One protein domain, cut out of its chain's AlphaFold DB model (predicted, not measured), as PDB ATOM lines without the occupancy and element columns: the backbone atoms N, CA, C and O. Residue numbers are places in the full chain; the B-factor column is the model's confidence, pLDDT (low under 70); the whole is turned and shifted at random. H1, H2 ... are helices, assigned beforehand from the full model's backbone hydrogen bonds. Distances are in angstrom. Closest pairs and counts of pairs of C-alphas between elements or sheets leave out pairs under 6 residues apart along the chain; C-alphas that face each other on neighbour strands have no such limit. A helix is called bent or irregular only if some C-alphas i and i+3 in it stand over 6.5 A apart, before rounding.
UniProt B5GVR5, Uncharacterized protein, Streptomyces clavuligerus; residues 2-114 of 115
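AT A GLANCE: This is residues 2 to 114 of the 115 residues of an uncharacterized protein of Streptomyces clavuligerus (UniProt B5GVR5). H4 runs through the middle of a helical body, with the long H5 folded back along one side of it and the short H2 packed along another, while H3 runs back beside H4 with only a part of it near. H1 crosses H5 slantwise, and beyond the far end of H5 a link leads to H6, which lies off from the body and touches no other helix; residues 102 to 108 stick out. The printed part has 113 residues with six named helices, H1 to H6 in order, and no named strand: the class is all helix. It is only just compact, close to loose, with a radius of gyration of the C-alphas of 15.6 A, and spans 43 by 35 by 29 A.

HOW THE PARTS SIT: H1, residues 2 to 17, touches H5, residues 75 to 95, closest at the C-alphas of Val 10 and Ala 88, 5.1 A apart; they run opposite ways at a steep tilt of 44 degrees. H2, residues 28 to 34, touches the hub H4, residues 54 to 71, at the C-alphas of Ala 34 and Ala 67, 5.4 A apart, running the same way at a shallow tilt of 16 degrees. H3, residues 37 to 49, is close to H2 but not clearly touching it, the closest C-alphas being those of Arg 32 and Arg 40, 6.6 A apart. H3 and H4 form a helical hairpin, opposite ways at a shallow tilt of 2 degrees, but only just touch, with 3 pairs of C-alphas within 8 A; the closest are those of Phe 43 and Trp 63, 7.4 A apart, and H3 touches with residues 43 to 47 alone. H4 and H5 form another helical hairpin, at a shallow tilt of 23 degrees, closest at the C-alphas of Val 69 and Arg 78, 5.2 A apart. H6, residues 103 to 113, is apart from the other five helices. Every O i to N i+4 pair is within hydrogen-bond range in H1, H2, H4, H5 and H6, and 7 of 9 in H3.

IN THESE COORDINATES: H1 begins at C-alpha 2 (146.776, 147.280, 176.225) and is 22.4 A long. H2 measures 10.0 A and H3 19.6 A; H3 is irregular, with C-alphas 38 and 41 7.0 A apart. H4 is 25.9 A long, and H5, the longest by residues, is 30.2 A, ending at C-alpha 95 (148.118, 138.400, 180.000). H6, 15.7 A, ends at C-alpha 113 (129.443, 119.917, 167.416).

THE WHOLE: The two C-alphas farthest apart are those of Gly 20 and Val 114, at 44.6 A. The printed part has no cut and no long link. Mean pLDDT of the printed part is 87.8, and residues 2 to 4, 97 to 104 and 113 to 114 are under 70.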
ATOM      1  N   GLU A   2     146.463 148.313 177.237       53.94
ATOM      2  CA  GLU A   2     146.776 147.280 176.225       53.94
ATOM      3  C   GLU A   2     148.193 147.374 175.629       53.94
ATOM      4  O   GLU A   2     148.889 146.364 175.562       53.94
ATOM      5  N   ASP A   3     148.678 148.576 175.296       57.38
ATOM      6  CA  ASP A   3     150.013 148.745 174.686       57.38
ATOM      7  C   ASP A   3     151.167 148.242 175.572       57.38
ATOM      8  O   ASP A   3     152.173 147.735 175.075       57.38
ATOM      9  N   ALA A   4     151.016 148.349 176.898       59.47
ATOM     10  CA  ALA A   4     152.021 147.894 177.857       59.47
ATOM     11  C   ALA A   4     152.068 146.360 177.960       59.47
ATOM     12  O   ALA A   4     153.144 145.794 178.148       59.47
ATOM     13  N   ASN A   5     150.920 145.691 177.796       78.69
ATOM     14  CA  ASN A   5     150.843 144.232 177.772       78.69
ATOM     15  C   ASN A   5     151.493 143.674 176.496       78.69
ATOM     16  O   ASN A   5     152.301 142.750 176.557       78.69
ATOM     17  N   TRP A   6     151.223 144.296 175.344       86.69
ATOM     18  CA  TRP A   6     151.817 143.875 174.077       86.69
ATOM     19  C   TRP A   6     153.338 144.064 174.032       86.69
ATOM     20  O   TRP A   6     154.062 143.140 173.670       86.69
ATOM     21  N   ALA A   7     153.842 145.234 174.436       88.62
ATOM     22  CA  ALA A   7     155.283 145.486 174.458       88.62
ATOM     23  C   ALA A   7     156.028 144.511 175.389       88.62
ATOM     24  O   ALA A   7     157.108 144.032 175.036       88.62
ATOM     25  N   GLY A   8     155.433 144.173 176.540       90.25
ATOM     26  CA  GLY A   8     155.957 143.146 177.442       90.25
ATOM     27  C   GLY A   8     155.969 141.756 176.801       90.25
ATOM     28  O   GLY A   8     157.004 141.095 176.808       90.25
ATOM     29  N   ALA A   9     154.860 141.345 176.178       91.56
ATOM     30  CA  ALA A   9     154.751 140.063 175.482       91.56
ATOM     31  C   ALA A   9     155.781 139.923 174.348       91.56
ATOM     32  O   ALA A   9     156.464 138.903 174.263       91.56
ATOM     33  N   VAL A  10     155.955 140.963 173.526       93.25
ATOM     34  CA  VAL A  10     156.967 141.014 172.457       93.25
ATOM     35  C   VAL A  10     158.385 140.944 173.020       93.25
ATOM     36  O   VAL A  10     159.219 140.215 172.483       93.25
ATOM     37  N   GLY A  11     158.668 141.675 174.102       93.19
ATOM     38  CA  GLY A  11     159.970 141.639 174.770       93.19
ATOM     39  C   GLY A  11     160.313 140.237 175.271       93.19
ATOM     40  O   GLY A  11     161.341 139.680 174.894       93.19
ATOM     41  N   THR A  12     159.407 139.625 176.037       93.94
ATOM     42  CA  THR A  12     159.583 138.261 176.553       93.94
ATOM     43  C   THR A  12     159.677 137.224 175.430       93.94
ATOM     44  O   THR A  12     160.519 136.332 175.498       93.94
ATOM     45  N   ALA A  13     158.864 137.340 174.375       94.50
ATOM     46  CA  ALA A  13     158.933 136.433 173.232       94.50
ATOM     47  C   ALA A  13     160.286 136.517 172.519       94.50
ATOM     48  O   ALA A  13     160.860 135.490 172.157       94.50
ATOM     49  N   ARG A  14     160.825 137.730 172.347       94.38
ATOM     50  CA  ARG A  14     162.139 137.940 171.731       94.38
ATOM     51  C   ARG A  14     163.257 137.329 172.572       94.38
ATOM     52  O   ARG A  14     164.122 136.657 172.021       94.38
ATOM     53  N   GLU A  15     163.230 137.539 173.885       94.38
ATOM     54  CA  GLU A  15     164.218 136.961 174.805       94.38
ATOM     55  C   GLU A  15     164.190 135.428 174.792       94.38
ATOM     56  O   GLU A  15     165.242 134.796 174.758       94.38
ATOM     57  N   ALA A  16     162.998 134.828 174.778       94.56
ATOM     58  CA  ALA A  16     162.831 133.378 174.832       94.56
ATOM     59  C   ALA A  16     163.135 132.665 173.502       94.56
ATOM     60  O   ALA A  16     163.678 131.563 173.521       94.56
ATOM     61  N   SER A  17     162.797 133.278 172.362       93.44
ATOM     62  CA  SER A  17     163.039 132.706 171.023       93.44
ATOM     63  C   SER A  17     164.429 133.022 170.464       93.44
ATOM     64  O   SER A  17     164.892 132.357 169.543       93.44
ATOM     65  N   GLY A  18     165.102 134.059 170.976       92.38
ATOM     66  CA  GLY A  18     166.346 134.562 170.390       92.38
ATOM     67  C   GLY A  18     166.146 135.321 169.070       92.38
ATOM     68  O   GLY A  18     167.103 135.495 168.314       92.38
ATOM     69  N   PHE A  19     164.924 135.778 168.773       93.06
ATOM     70  CA  PHE A  19     164.591 136.436 167.508       93.06
ATOM     71  C   PHE A  19     165.380 137.737 167.276       93.06
ATOM     72  O   PHE A  19     165.146 138.766 167.919       93.06
ATOM     73  N   GLY A  20     166.292 137.703 166.301       88.56
ATOM     74  CA  GLY A  20     167.154 138.831 165.928       88.56
ATOM     75  C   GLY A  20     166.591 139.766 164.851       88.56
ATOM     76  O   GLY A  20     167.239 140.759 164.526       88.56
ATOM     77  N   GLY A  21     165.422 139.460 164.277       86.50
ATOM     78  CA  GLY A  21     164.804 140.273 163.226       86.50
ATOM     79  C   GLY A  21     164.179 141.568 163.751       86.50
ATOM     80  O   GLY A  21     163.922 141.718 164.949       86.50
ATOM     81  N   GLU A  22     163.912 142.519 162.855       86.50
ATOM     82  CA  GLU A  22     163.203 143.751 163.205       86.50
ATOM     83  C   GLU A  22     161.733 143.441 163.517       86.50
ATOM     84  O   GLU A  22     161.034 142.792 162.740       86.50
ATOM     85  N   ALA A  23     161.260 143.886 164.683       84.31
ATOM     86  CA  ALA A  23     159.869 143.694 165.065       84.31
ATOM     87  C   ALA A  23     159.027 144.806 164.438       84.31
ATOM     88  O   ALA A  23     159.261 145.988 164.690       84.31
ATOM     89  N   VAL A  24     158.023 144.426 163.653       90.62
ATOM     90  CA  VAL A  24     157.040 145.368 163.114       90.62
ATOM     91  C   VAL A  24     156.185 145.898 164.266       90.62
ATOM     92  O   VAL A  24     155.755 145.142 165.137       90.62
ATOM     93  N   VAL A  25     155.906 147.201 164.298       91.88
ATOM     94  CA  VAL A  25     154.971 147.755 165.287       91.88
ATOM     95  C   VAL A  25     153.564 147.227 164.979       91.88
ATOM     96  O   VAL A  25     153.108 147.318 163.841       91.88
ATOM     97  N   ARG A  26     152.845 146.703 165.979       91.75
ATOM     98  CA  ARG A  26     151.493 146.133 165.816       91.75
ATOM     99  C   ARG A  26     150.427 147.231 165.689       91.75
ATOM    100  O   ARG A  26     149.595 147.424 166.564       91.75
ATOM    101  N   THR A  27     150.477 147.986 164.594       94.06
ATOM    102  CA  THR A  27     149.439 148.947 164.185       94.06
ATOM    103  C   THR A  27     149.059 148.705 162.732       94.06
ATOM    104  O   THR A  27     149.896 148.270 161.944       94.06
ATOM    105  N   VAL A  28     147.826 149.048 162.346       95.75
ATOM    106  CA  VAL A  28     147.351 148.916 160.955       95.75
ATOM    107  C   VAL A  28     148.322 149.570 159.969       95.75
ATOM    108  O   VAL A  28     148.677 148.964 158.964       95.75
ATOM    109  N   ALA A  29     148.793 150.784 160.269       96.25
ATOM    110  CA  ALA A  29     149.690 151.521 159.385       96.25
ATOM    111  C   ALA A  29     151.060 150.841 159.226       96.25
ATOM    112  O   ALA A  29     151.538 150.688 158.103       96.25
ATOM    113  N   ALA A  30     151.679 150.418 160.333       95.31
ATOM    114  CA  ALA A  30     152.995 149.785 160.302       95.31
ATOM    115  C   ALA A  30     152.943 148.386 159.677       95.31
ATOM    116  O   ALA A  30     153.779 148.063 158.834       95.31
ATOM    117  N   VAL A  31     151.923 147.592 160.014       96.81
ATOM    118  CA  VAL A  31     151.708 146.268 159.418       96.81
ATOM    119  C   VAL A  31     151.469 146.402 157.917       96.81
ATOM    120  O   VAL A  31     152.198 145.805 157.133       96.81
ATOM    121  N   ARG A  32     150.548 147.270 157.482       96.75
ATOM    122  CA  ARG A  32     150.291 147.505 156.052       96.75
ATOM    123  C   ARG A  32     151.540 147.946 155.281       96.75
ATOM    124  O   ARG A  32     151.693 147.605 154.108       96.75
ATOM    125  N   ALA A  33     152.413 148.734 155.910       95.62
ATOM    126  CA  ALA A  33     153.665 149.172 155.301       95.62
ATOM    127  C   ALA A  33     154.663 148.015 155.125       95.62
ATOM    128  O   ALA A  33     155.320 147.951 154.083       95.62
ATOM    129  N   ALA A  34     154.741 147.118 156.112       95.56
ATOM    130  CA  ALA A  34     155.671 145.994 156.157       95.56
ATOM    131  C   ALA A  34     155.233 144.783 155.312       95.56
ATOM    132  O   ALA A  34     156.083 144.068 154.789       95.56
ATOM    133  N   VAL A  35     153.926 144.566 155.138       95.12
ATOM    134  CA  VAL A  35     153.393 143.498 154.277       95.12
ATOM    135  C   VAL A  35     153.811 143.717 152.816       95.12
ATOM    136  O   VAL A  35     153.810 144.849 152.303       95.12
ATOM    137  N   ARG A  36     154.130 142.615 152.124       95.00
ATOM    138  CA  ARG A  36     154.522 142.624 150.709       95.00
ATOM    139  C   ARG A  36     153.472 143.308 149.824       95.00
ATOM    140  O   ARG A  36     152.272 143.126 150.052       95.00
ATOM    141  N   PRO A  37     153.885 144.071 148.791       95.31
ATOM    142  CA  PRO A  37     152.963 144.803 147.922       95.31
ATOM    143  C   PRO A  37     151.819 143.954 147.358       95.31
ATOM    144  O   PRO A  37     150.689 144.433 147.281       95.31
ATOM    145  N   GLU A  38     152.089 142.691 147.028       96.38
ATOM    146  CA  GLU A  38     151.140 141.756 146.422       96.38
ATOM    147  C   GLU A  38     149.991 141.377 147.369       96.38
ATOM    148  O   GLU A  38     148.894 141.067 146.913       96.38
ATOM    149  N   ARG A  39     150.217 141.442 148.687       95.88
ATOM    150  CA  ARG A  39     149.222 141.109 149.717       95.88
ATOM    151  C   ARG A  39     148.445 142.325 150.224       95.88
ATOM    152  O   ARG A  39     147.439 142.166 150.907       95.88
ATOM    153  N   ARG A  40     148.853 143.552 149.876       95.75
ATOM    154  CA  ARG A  40     148.209 144.783 150.385       95.75
ATOM    155  C   ARG A  40     146.734 144.890 150.009       95.75
ATOM    156  O   ARG A  40     145.943 145.370 150.808       95.75
ATOM    157  N   ALA A  41     146.360 144.424 148.819       97.38
ATOM    158  CA  ALA A  41     144.960 144.410 148.402       97.38
ATOM    159  C   ALA A  41     144.108 143.462 149.267       97.38
ATOM    160  O   ALA A  41     142.955 143.764 149.566       97.38
ATOM    161  N   GLU A  42     144.679 142.333 149.688       97.62
ATOM    162  CA  GLU A  42     144.027 141.378 150.583       97.62
ATOM    163  C   GLU A  42     143.904 141.944 152.001       97.62
ATOM    164  O   GLU A  42     142.810 141.924 152.560       97.62
ATOM    165  N   PHE A  43     144.980 142.551 152.515       97.75
ATOM    166  CA  PHE A  43     144.982 143.281 153.784       97.75
ATOM    167  C   PHE A  43     143.882 144.350 153.823       97.75
ATOM    168  O   PHE A  43     143.073 144.380 154.748       97.75
ATOM    169  N   ASP A  44     143.818 145.216 152.804       97.38
ATOM    170  CA  ASP A  44     142.852 146.320 152.741       97.38
ATOM    171  C   ASP A  44     141.405 145.799 152.626       97.38
ATOM    172  O   ASP A  44     140.485 146.362 153.225       97.38
ATOM    173  N   ARG A  45     141.198 144.692 151.896       97.62
ATOM    174  CA  ARG A  45     139.897 144.017 151.787       97.62
ATOM    175  C   ARG A  45     139.432 143.476 153.138       97.62
ATOM    176  O   ARG A  45     138.273 143.670 153.495       97.62
ATOM    177  N   GLU A  46     140.302 142.789 153.870       97.12
ATOM    178  CA  GLU A  46     139.967 142.232 155.183       97.12
ATOM    179  C   GLU A  46     139.755 143.317 156.229       97.12
ATOM    180  O   GLU A  46     138.790 143.242 156.983       97.12
ATOM    181  N   LEU A  47     140.568 144.376 156.207       95.94
ATOM    182  CA  LEU A  47     140.371 145.544 157.062       95.94
ATOM    183  C   LEU A  47     139.005 146.208 156.825       95.94
ATOM    184  O   LEU A  47     138.374 146.678 157.764       95.94
ATOM    185  N   GLY A  48     138.529 146.242 155.578       94.75
ATOM    186  CA  GLY A  48     137.195 146.750 155.254       94.75
ATOM    187  C   GLY A  48     136.048 145.830 155.688       94.75
ATOM    188  O   GLY A  48     134.912 146.288 155.796       94.75
ATOM    189  N   ALA A  49     136.328 144.545 155.924       93.81
ATOM    190  CA  ALA A  49     135.344 143.532 156.302       93.81
ATOM    191  C   ALA A  49     135.360 143.194 157.803       93.81
ATOM    192  O   ALA A  49     134.392 142.618 158.306       93.81
ATOM    193  N   VAL A  50     136.446 143.514 158.511       92.81
ATOM    194  CA  VAL A  50     136.602 143.171 159.923       92.81
ATOM    195  C   VAL A  50     135.640 143.990 160.784       92.81
ATOM    196  O   VAL A  50     135.502 145.206 160.642       92.81
ATOM    197  N   GLY A  51     134.948 143.302 161.690       83.94
ATOM    198  CA  GLY A  51     134.158 143.949 162.732       83.94
ATOM    199  C   GLY A  51     135.040 144.612 163.798       83.94
ATOM    200  O   GLY A  51     136.266 144.553 163.754       83.94
ATOM    201  N   GLY A  52     134.413 145.230 164.799       84.44
ATOM    202  CA  GLY A  52     135.128 145.772 165.959       84.44
ATOM    203  C   GLY A  52     135.481 144.717 167.017       84.44
ATOM    204  O   GLY A  52     135.074 143.556 166.932       84.44
ATOM    205  N   GLY A  53     136.192 145.146 168.063       81.69
ATOM    206  CA  GLY A  53     136.526 144.308 169.221       81.69
ATOM    207  C   GLY A  53     137.484 143.165 168.872       81.69
ATOM    208  O   GLY A  53     138.360 143.333 168.032       81.69
ATOM    209  N   GLY A  54     137.298 141.985 169.472       83.81
ATOM    210  CA  GLY A  54     138.241 140.863 169.328       83.81
ATOM    211  C   GLY A  54     138.467 140.366 167.892       83.81
ATOM    212  O   GLY A  54     139.525 139.818 167.600       83.81
ATOM    213  N   ALA A  55     137.529 140.600 166.966       87.00
ATOM    214  CA  ALA A  55     137.744 140.302 165.546       87.00
ATOM    215  C   ALA A  55     138.859 141.173 164.937       87.00
ATOM    216  O   ALA A  55     139.649 140.688 164.127       87.00
ATOM    217  N   PHE A  56     138.953 142.435 165.363       90.50
ATOM    218  CA  PHE A  56     140.015 143.349 164.953       90.50
ATOM    219  C   PHE A  56     141.378 142.920 165.507       90.50
ATOM    220  O   PHE A  56     142.377 143.003 164.797       90.50
ATOM    221  N   ASP A  57     141.424 142.394 166.733       90.06
ATOM    222  CA  ASP A  57     142.666 141.871 167.308       90.06
ATOM    223  C   ASP A  57     143.180 140.637 166.575       90.06
ATOM    224  O   ASP A  57     144.370 140.561 166.282       90.06
ATOM    225  N   VAL A  58     142.292 139.701 166.231       91.06
ATOM    226  CA  VAL A  58     142.657 138.516 165.440       91.06
ATOM    227  C   VAL A  58     143.156 138.921 164.053       91.06
ATOM    228  O   VAL A  58     144.172 138.403 163.592       91.06
ATOM    229  N   PHE A  59     142.484 139.880 163.407       95.12
ATOM    230  CA  PHE A  59     142.941 140.459 162.142       95.12
ATOM    231  C   PHE A  59     144.354 141.043 162.271       95.12
ATOM    232  O   PHE A  59     145.226 140.765 161.448       95.12
ATOM    233  N   LEU A  60     144.595 141.837 163.316       94.62
ATOM    234  CA  LEU A  60     145.872 142.511 163.491       94.62
ATOM    235  C   LEU A  60     146.996 141.535 163.866       94.62
ATOM    236  O   LEU A  60     148.115 141.719 163.393       94.62
ATOM    237  N   ASP A  61     146.708 140.483 164.641       94.19
ATOM    238  CA  ASP A  61     147.652 139.392 164.924       94.19
ATOM    239  C   ASP A  61     148.034 138.642 163.645       94.19
ATOM    240  O   ASP A  61     149.221 138.502 163.347       94.19
ATOM    241  N   HIS A  62     147.041 138.224 162.853       95.69
ATOM    242  CA  HIS A  62     147.262 137.497 161.604       95.69
ATOM    243  C   HIS A  62     148.189 138.262 160.651       95.69
ATOM    244  O   HIS A  62     149.204 137.735 160.187       95.69
ATOM    245  N   TRP A  63     147.876 139.531 160.391       97.56
ATOM    246  CA  TRP A  63     148.655 140.330 159.450       97.56
ATOM    247  C   TRP A  63     150.006 140.774 160.003       97.56
ATOM    248  O   TRP A  63     150.948 140.952 159.230       97.56
ATOM    249  N   TRP A  64     150.142 140.915 161.323       96.94
ATOM    250  CA  TRP A  64     151.437 141.156 161.950       96.94
ATOM    251  C   TRP A  64     152.378 139.952 161.791       96.94
ATOM    252  O   TRP A  64     153.528 140.143 161.394       96.94
ATOM    253  N   ILE A  65     151.881 138.722 161.983       96.25
ATOM    254  CA  ILE A  65     152.639 137.490 161.692       96.25
ATOM    255  C   ILE A  65     153.052 137.473 160.215       96.25
ATOM    256  O   ILE A  65     154.225 137.274 159.897       96.25
ATOM    257  N   GLN A  66     152.114 137.747 159.301       96.62
ATOM    258  CA  GLN A  66     152.404 137.758 157.868       96.62
ATOM    259  C   GLN A  66     153.471 138.797 157.496       96.62
ATOM    260  O   GLN A  66     154.324 138.508 156.661       96.62
ATOM    261  N   ALA A  67     153.468 139.974 158.128       96.69
ATOM    262  CA  ALA A  67     154.478 141.007 157.910       96.69
ATOM    263  C   ALA A  67     155.885 140.564 158.350       96.69
ATOM    264  O   ALA A  67     156.860 140.838 157.652       96.69
ATOM    265  N   LEU A  68     155.999 139.856 159.479       95.94
ATOM    266  CA  LEU A  68     157.275 139.307 159.949       95.94
ATOM    267  C   LEU A  68     157.807 138.222 159.006       95.94
ATOM    268  O   LEU A  68     158.982 138.232 158.645       95.94
ATOM    269  N   VAL A  69     156.928 137.319 158.568       94.81
ATOM    270  CA  VAL A  69     157.250 136.262 157.596       94.81
ATOM    271  C   VAL A  69     157.679 136.870 156.261       94.81
ATOM    272  O   VAL A  69     158.654 136.433 155.658       94.81
ATOM    273  N   ASP A  70     156.975 137.899 155.799       94.06
ATOM    274  CA  ASP A  70     157.271 138.581 154.543       94.06
ATOM    275  C   ASP A  70     158.650 139.264 154.549       94.06
ATOM    276  O   ASP A  70     159.289 139.317 153.490       94.06
ATOM    277  N   ALA A  71     159.088 139.752 155.718       92.31
ATOM    278  CA  ALA A  71     160.377 140.400 155.953       92.31
ATOM    279  C   ALA A  71     161.547 139.415 156.141       92.31
ATOM    280  O   ALA A  71     162.708 139.833 156.102       92.31
ATOM    281  N   ALA A  72     161.273 138.122 156.333       93.56
ATOM    282  CA  ALA A  72     162.312 137.116 156.495       93.56
ATOM    283  C   ALA A  72     163.101 136.902 155.181       93.56
ATOM    284  O   ALA A  72     162.494 136.681 154.128       93.56
ATOM    285  N   PRO A  73     164.449 136.951 155.213       93.38
ATOM    286  CA  PRO A  73     165.285 136.795 154.019       93.38
ATOM    287  C   PRO A  73     165.374 135.353 153.498       93.38
ATOM    288  O   PRO A  73     165.676 135.150 152.322       93.38
ATOM    289  N   ASP A  74     165.128 134.361 154.354       94.31
ATOM    290  CA  ASP A  74     165.212 132.937 154.038       94.31
ATOM    291  C   ASP A  74     164.256 132.109 154.914       94.31
ATOM    292  O   ASP A  74     163.561 132.639 155.783       94.31
ATOM    293  N   GLU A  75     164.198 130.800 154.660       94.12
ATOM    294  CA  GLU A  75     163.274 129.895 155.350       94.12
ATOM    295  C   GLU A  75     163.604 129.731 156.843       94.12
ATOM    296  O   GLU A  75     162.687 129.626 157.649       94.12
ATOM    297  N   GLY A  76     164.881 129.784 157.236       95.62
ATOM    298  CA  GLY A  76     165.263 129.689 158.648       95.62
ATOM    299  C   GLY A  76     164.859 130.940 159.429       95.62
ATOM    300  O   GLY A  76     164.307 130.857 160.523       95.62
ATOM    301  N   ALA A  77     165.054 132.119 158.838       94.75
ATOM    302  CA  ALA A  77     164.569 133.371 159.406       94.75
ATOM    303  C   ALA A  77     163.034 133.433 159.443       94.75
ATOM    304  O   ALA A  77     162.463 134.045 160.345       94.75
ATOM    305  N   ARG A  78     162.365 132.794 158.479       95.19
ATOM    306  CA  ARG A  78     160.907 132.693 158.433       95.19
ATOM    307  C   ARG A  78     160.376 131.804 159.552       95.19
ATOM    308  O   ARG A  78     159.422 132.202 160.211       95.19
ATOM    309  N   GLU A  79     160.993 130.650 159.787       96.00
ATOM    310  CA  GLU A  79     160.650 129.764 160.903       96.00
ATOM    311  C   GLU A  79     160.832 130.490 162.243       96.00
ATOM    312  O   GLU A  79     159.887 130.585 163.024       96.00
ATOM    313  N   ALA A  80     161.980 131.148 162.444       95.44
ATOM    314  CA  ALA A  80     162.232 131.952 163.640       95.44
ATOM    315  C   ALA A  80     161.221 133.101 163.817       95.44
ATOM    316  O   ALA A  80     160.834 133.424 164.941       95.44
ATOM    317  N   ALA A  81     160.782 133.729 162.720       96.06
ATOM    318  CA  ALA A  81     159.755 134.765 162.750       96.06
ATOM    319  C   ALA A  81     158.388 134.212 163.182       96.06
ATOM    320  O   ALA A  81     157.701 134.870 163.960       96.06
ATOM    321  N   VAL A  82     158.010 133.017 162.714       95.94
ATOM    322  CA  VAL A  82     156.762 132.346 163.113       95.94
ATOM    323  C   VAL A  82     156.803 131.967 164.591       95.94
ATOM    324  O   VAL A  82     155.897 132.346 165.326       95.94
ATOM    325  N   GLU A  83     157.871 131.314 165.056       96.06
ATOM    326  CA  GLU A  83     158.012 130.916 166.465       96.06
ATOM    327  C   GLU A  83     157.946 132.118 167.416       96.06
ATOM    328  O   GLU A  83     157.243 132.098 168.431       96.06
ATOM    329  N   PHE A  84     158.654 133.194 167.069       96.56
ATOM    330  CA  PHE A  84     158.603 134.452 167.804       96.56
ATOM    331  C   PHE A  84     157.189 135.030 167.846       96.56
ATOM    332  O   PHE A  84     156.726 135.471 168.903       96.56
ATOM    333  N   ALA A  85     156.507 135.045 166.702       95.50
ATOM    334  CA  ALA A  85     155.206 135.669 166.584       95.50
ATOM    335  C   ALA A  85     154.121 134.888 167.339       95.50
ATOM    336  O   ALA A  85     153.350 135.491 168.092       95.50
ATOM    337  N   ASP A  86     154.125 133.560 167.224       94.06
ATOM    338  CA  ASP A  86     153.229 132.667 167.962       94.06
ATOM    339  C   ASP A  86     153.412 132.833 169.474       94.06
ATOM    340  O   ASP A  86     152.435 132.968 170.220       94.06
ATOM    341  N   LEU A  87     154.663 132.904 169.941       94.94
ATOM    342  CA  LEU A  87     154.958 133.111 171.355       94.94
ATOM    343  C   LEU A  87     154.487 134.488 171.849       94.94
ATOM    344  O   LEU A  87     153.912 134.580 172.936       94.94
ATOM    345  N   ALA A  88     154.684 135.554 171.068       94.12
ATOM    346  CA  ALA A  88     154.224 136.897 171.425       94.12
ATOM    347  C   ALA A  88     152.692 136.961 171.553       94.12
ATOM    348  O   ALA A  88     152.173 137.510 172.531       94.12
ATOM    349  N   VAL A  89     151.961 136.355 170.612       91.62
ATOM    350  CA  VAL A  89     150.492 136.279 170.650       91.62
ATOM    351  C   VAL A  89     150.018 135.441 171.841       91.62
ATOM    352  O   VAL A  89     149.121 135.867 172.570       91.62
ATOM    353  N   ALA A  90     150.653 134.296 172.108       90.12
ATOM    354  CA  ALA A  90     150.314 133.445 173.249       90.12
ATOM    355  C   ALA A  90     150.531 134.156 174.598       90.12
ATOM    356  O   ALA A  90     149.687 134.072 175.496       90.12
ATOM    357  N   LEU A  91     151.636 134.894 174.744       90.81
ATOM    358  CA  LEU A  91     151.929 135.681 175.944       90.81
ATOM    359  C   LEU A  91     150.920 136.818 176.142       90.81
ATOM    360  O   LEU A  91     150.449 137.013 177.265       90.81
ATOM    361  N   ARG A  92     150.532 137.515 175.063       88.00
ATOM    362  CA  ARG A  92     149.478 138.542 175.099       88.00
ATOM    363  C   ARG A  92     148.148 137.947 175.562       88.00
ATOM    364  O   ARG A  92     147.574 138.437 176.534       88.00
ATOM    365  N   ALA A  93     147.704 136.866 174.919       84.62
ATOM    366  CA  ALA A  93     146.441 136.199 175.230       84.62
ATOM    367  C   ALA A  93     146.387 135.715 176.688       84.62
ATOM    368  O   ALA A  93     145.367 135.864 177.364       84.62
ATOM    369  N   ARG A  94     147.510 135.203 177.212       81.88
ATOM    370  CA  ARG A  94     147.645 134.827 178.625       81.88
ATOM    371  C   ARG A  94     147.532 136.036 179.562       81.88
ATOM    372  O   ARG A  94     146.902 135.925 180.611       81.88
ATOM    373  N   GLY A  95     148.142 137.168 179.206       78.38
ATOM    374  CA  GLY A  95     148.118 138.400 180.000       78.38
ATOM    375  C   GLY A  95     146.743 139.078 180.056       78.38
ATOM    376  O   GLY A  95     146.404 139.690 181.064       78.38
ATOM    377  N   GLU A  96     145.927 138.923 179.011       73.56
ATOM    378  CA  GLU A  96     144.562 139.473 178.935       73.56
ATOM    379  C   GLU A  96     143.526 138.628 179.695       73.56
ATOM    380  O   GLU A  96     142.346 138.972 179.725       73.56
ATOM    381  N   GLY A  97     143.946 137.519 180.318       62.62
ATOM    382  CA  GLY A  97     143.013 136.553 180.895       62.62
ATOM    383  C   GLY A  97     142.136 135.908 179.823       62.62
ATOM    384  O   GLY A  97     140.992 135.549 180.107       62.62
ATOM    385  N   GLY A  98     142.659 135.795 178.591       54.47
ATOM    386  CA  GLY A  98     141.981 135.131 177.487       54.47
ATOM    387  C   GLY A  98     141.493 133.750 177.918       54.47
ATOM    388  O   GLY A  98     142.075 133.160 178.834       54.47
ATOM    389  N   PRO A  99     140.417 133.224 177.310       52.91
ATOM    390  CA  PRO A  99     139.814 131.982 177.755       52.91
ATOM    391  C   PRO A  99     140.829 130.849 177.602       52.91
ATOM    392  O   PRO A  99     140.948 130.236 176.545       52.91
ATOM    393  N   THR A 100     141.547 130.527 178.677       55.62
ATOM    394  CA  THR A 100     142.072 129.187 178.896       55.62
ATOM    395  C   THR A 100     140.851 128.310 179.062       55.62
ATOM    396  O   THR A 100     140.413 128.052 180.180       55.62
ATOM    397  N   ARG A 101     140.265 127.907 177.929       56.41
ATOM    398  CA  ARG A 101     139.353 126.776 177.894       56.41
ATOM    399  C   ARG A 101     140.154 125.629 178.486       56.41
ATOM    400  O   ARG A 101     141.177 125.220 177.938       56.41
ATOM    401  N   SER A 102     139.747 125.182 179.660       65.25
ATOM    402  CA  SER A 102     140.245 123.947 180.234       65.25
ATOM    403  C   SER A 102     140.024 122.813 179.229       65.25
ATOM    404  O   SER A 102     139.134 122.891 178.379       65.25
ATOM    405  N   ALA A 103     140.812 121.739 179.324       62.50
ATOM    406  CA  ALA A 103     140.613 120.562 178.475       62.50
ATOM    407  C   ALA A 103     139.143 120.088 178.487       62.50
ATOM    408  O   ALA A 103     138.602 119.731 177.447       62.50
ATOM    409  N   ALA A 104     138.468 120.218 179.634       68.69
ATOM    410  CA  ALA A 104     137.051 119.911 179.795       68.69
ATOM    411  C   ALA A 104     136.123 120.803 178.947       68.69
ATOM    412  O   ALA A 104     135.158 120.313 178.370       68.69
ATOM    413  N   GLU A 105     136.407 122.101 178.824       70.44
ATOM    414  CA  GLU A 105     135.603 123.011 177.996       70.44
ATOM    415  C   GLU A 105     135.838 122.790 176.497       70.44
ATOM    416  O   GLU A 105     134.935 123.021 175.695       70.44
ATOM    417  N   ILE A 106     137.033 122.323 176.117       75.56
ATOM    418  CA  ILE A 106     137.342 121.921 174.738       75.56
ATOM    419  C   ILE A 106     136.586 120.632 174.389       75.56
ATOM    420  O   ILE A 106     135.930 120.568 173.351       75.56
ATOM    421  N   GLU A 107     136.623 119.629 175.269       78.38
ATOM    422  CA  GLU A 107     135.880 118.375 175.092       78.38
ATOM    423  C   GLU A 107     134.367 118.612 174.991       78.38
ATOM    424  O   GLU A 107     133.700 118.000 174.156       78.38
ATOM    425  N   GLN A 108     133.827 119.543 175.780       79.94
ATOM    426  CA  GLN A 108     132.404 119.875 175.758       79.94
ATOM    427  C   GLN A 108     131.974 120.540 174.441       79.94
ATOM    428  O   GLN A 108     130.957 120.153 173.870       79.94
ATOM    429  N   MET A 109     132.775 121.461 173.893       77.00
ATOM    430  CA  MET A 109     132.507 122.057 172.576       77.00
ATOM    431  C   MET A 109     132.567 121.024 171.443       77.00
ATOM    432  O   MET A 109     131.755 121.068 170.518       77.00
ATOM    433  N   LEU A 110     133.510 120.080 171.514       80.75
ATOM    434  CA  LEU A 110     133.616 118.998 170.533       80.75
ATOM    435  C   LEU A 110     132.412 118.052 170.599       80.75
ATOM    436  O   LEU A 110     131.934 117.607 169.558       80.75
ATOM    437  N   ALA A 111     131.890 117.777 171.796       80.50
ATOM    438  CA  ALA A 111     130.687 116.968 171.972       80.50
ATOM    439  C   ALA A 111     129.421 117.663 171.430       80.50
ATOM    440  O   ALA A 111     128.569 117.006 170.830       80.50
ATOM    441  N   GLU A 112     129.316 118.986 171.591       75.56
ATOM    442  CA  GLU A 112     128.196 119.795 171.084       75.56
ATOM    443  C   GLU A 112     128.196 119.949 169.555       75.56
ATOM    444  O   GLU A 112     127.133 120.106 168.966       75.56
ATOM    445  N   MET A 113     129.351 119.866 168.887       65.50
ATOM    446  CA  MET A 113     129.443 119.917 167.416       65.50
ATOM    447  C   MET A 113     129.065 118.603 166.712       65.50
ATOM    448  O   MET A 113     128.870 118.598 165.496       65.50
ATOM    449  N   VAL A 114     129.022 117.488 167.447       67.69
ATOM    450  CA  VAL A 114     128.760 116.136 166.911       67.69
ATOM    451  C   VAL A 114     127.350 115.636 167.284       67.69
ATOM    452  O   VAL A 114     126.947 114.561 166.836       67.69
TER     453      VAL A 114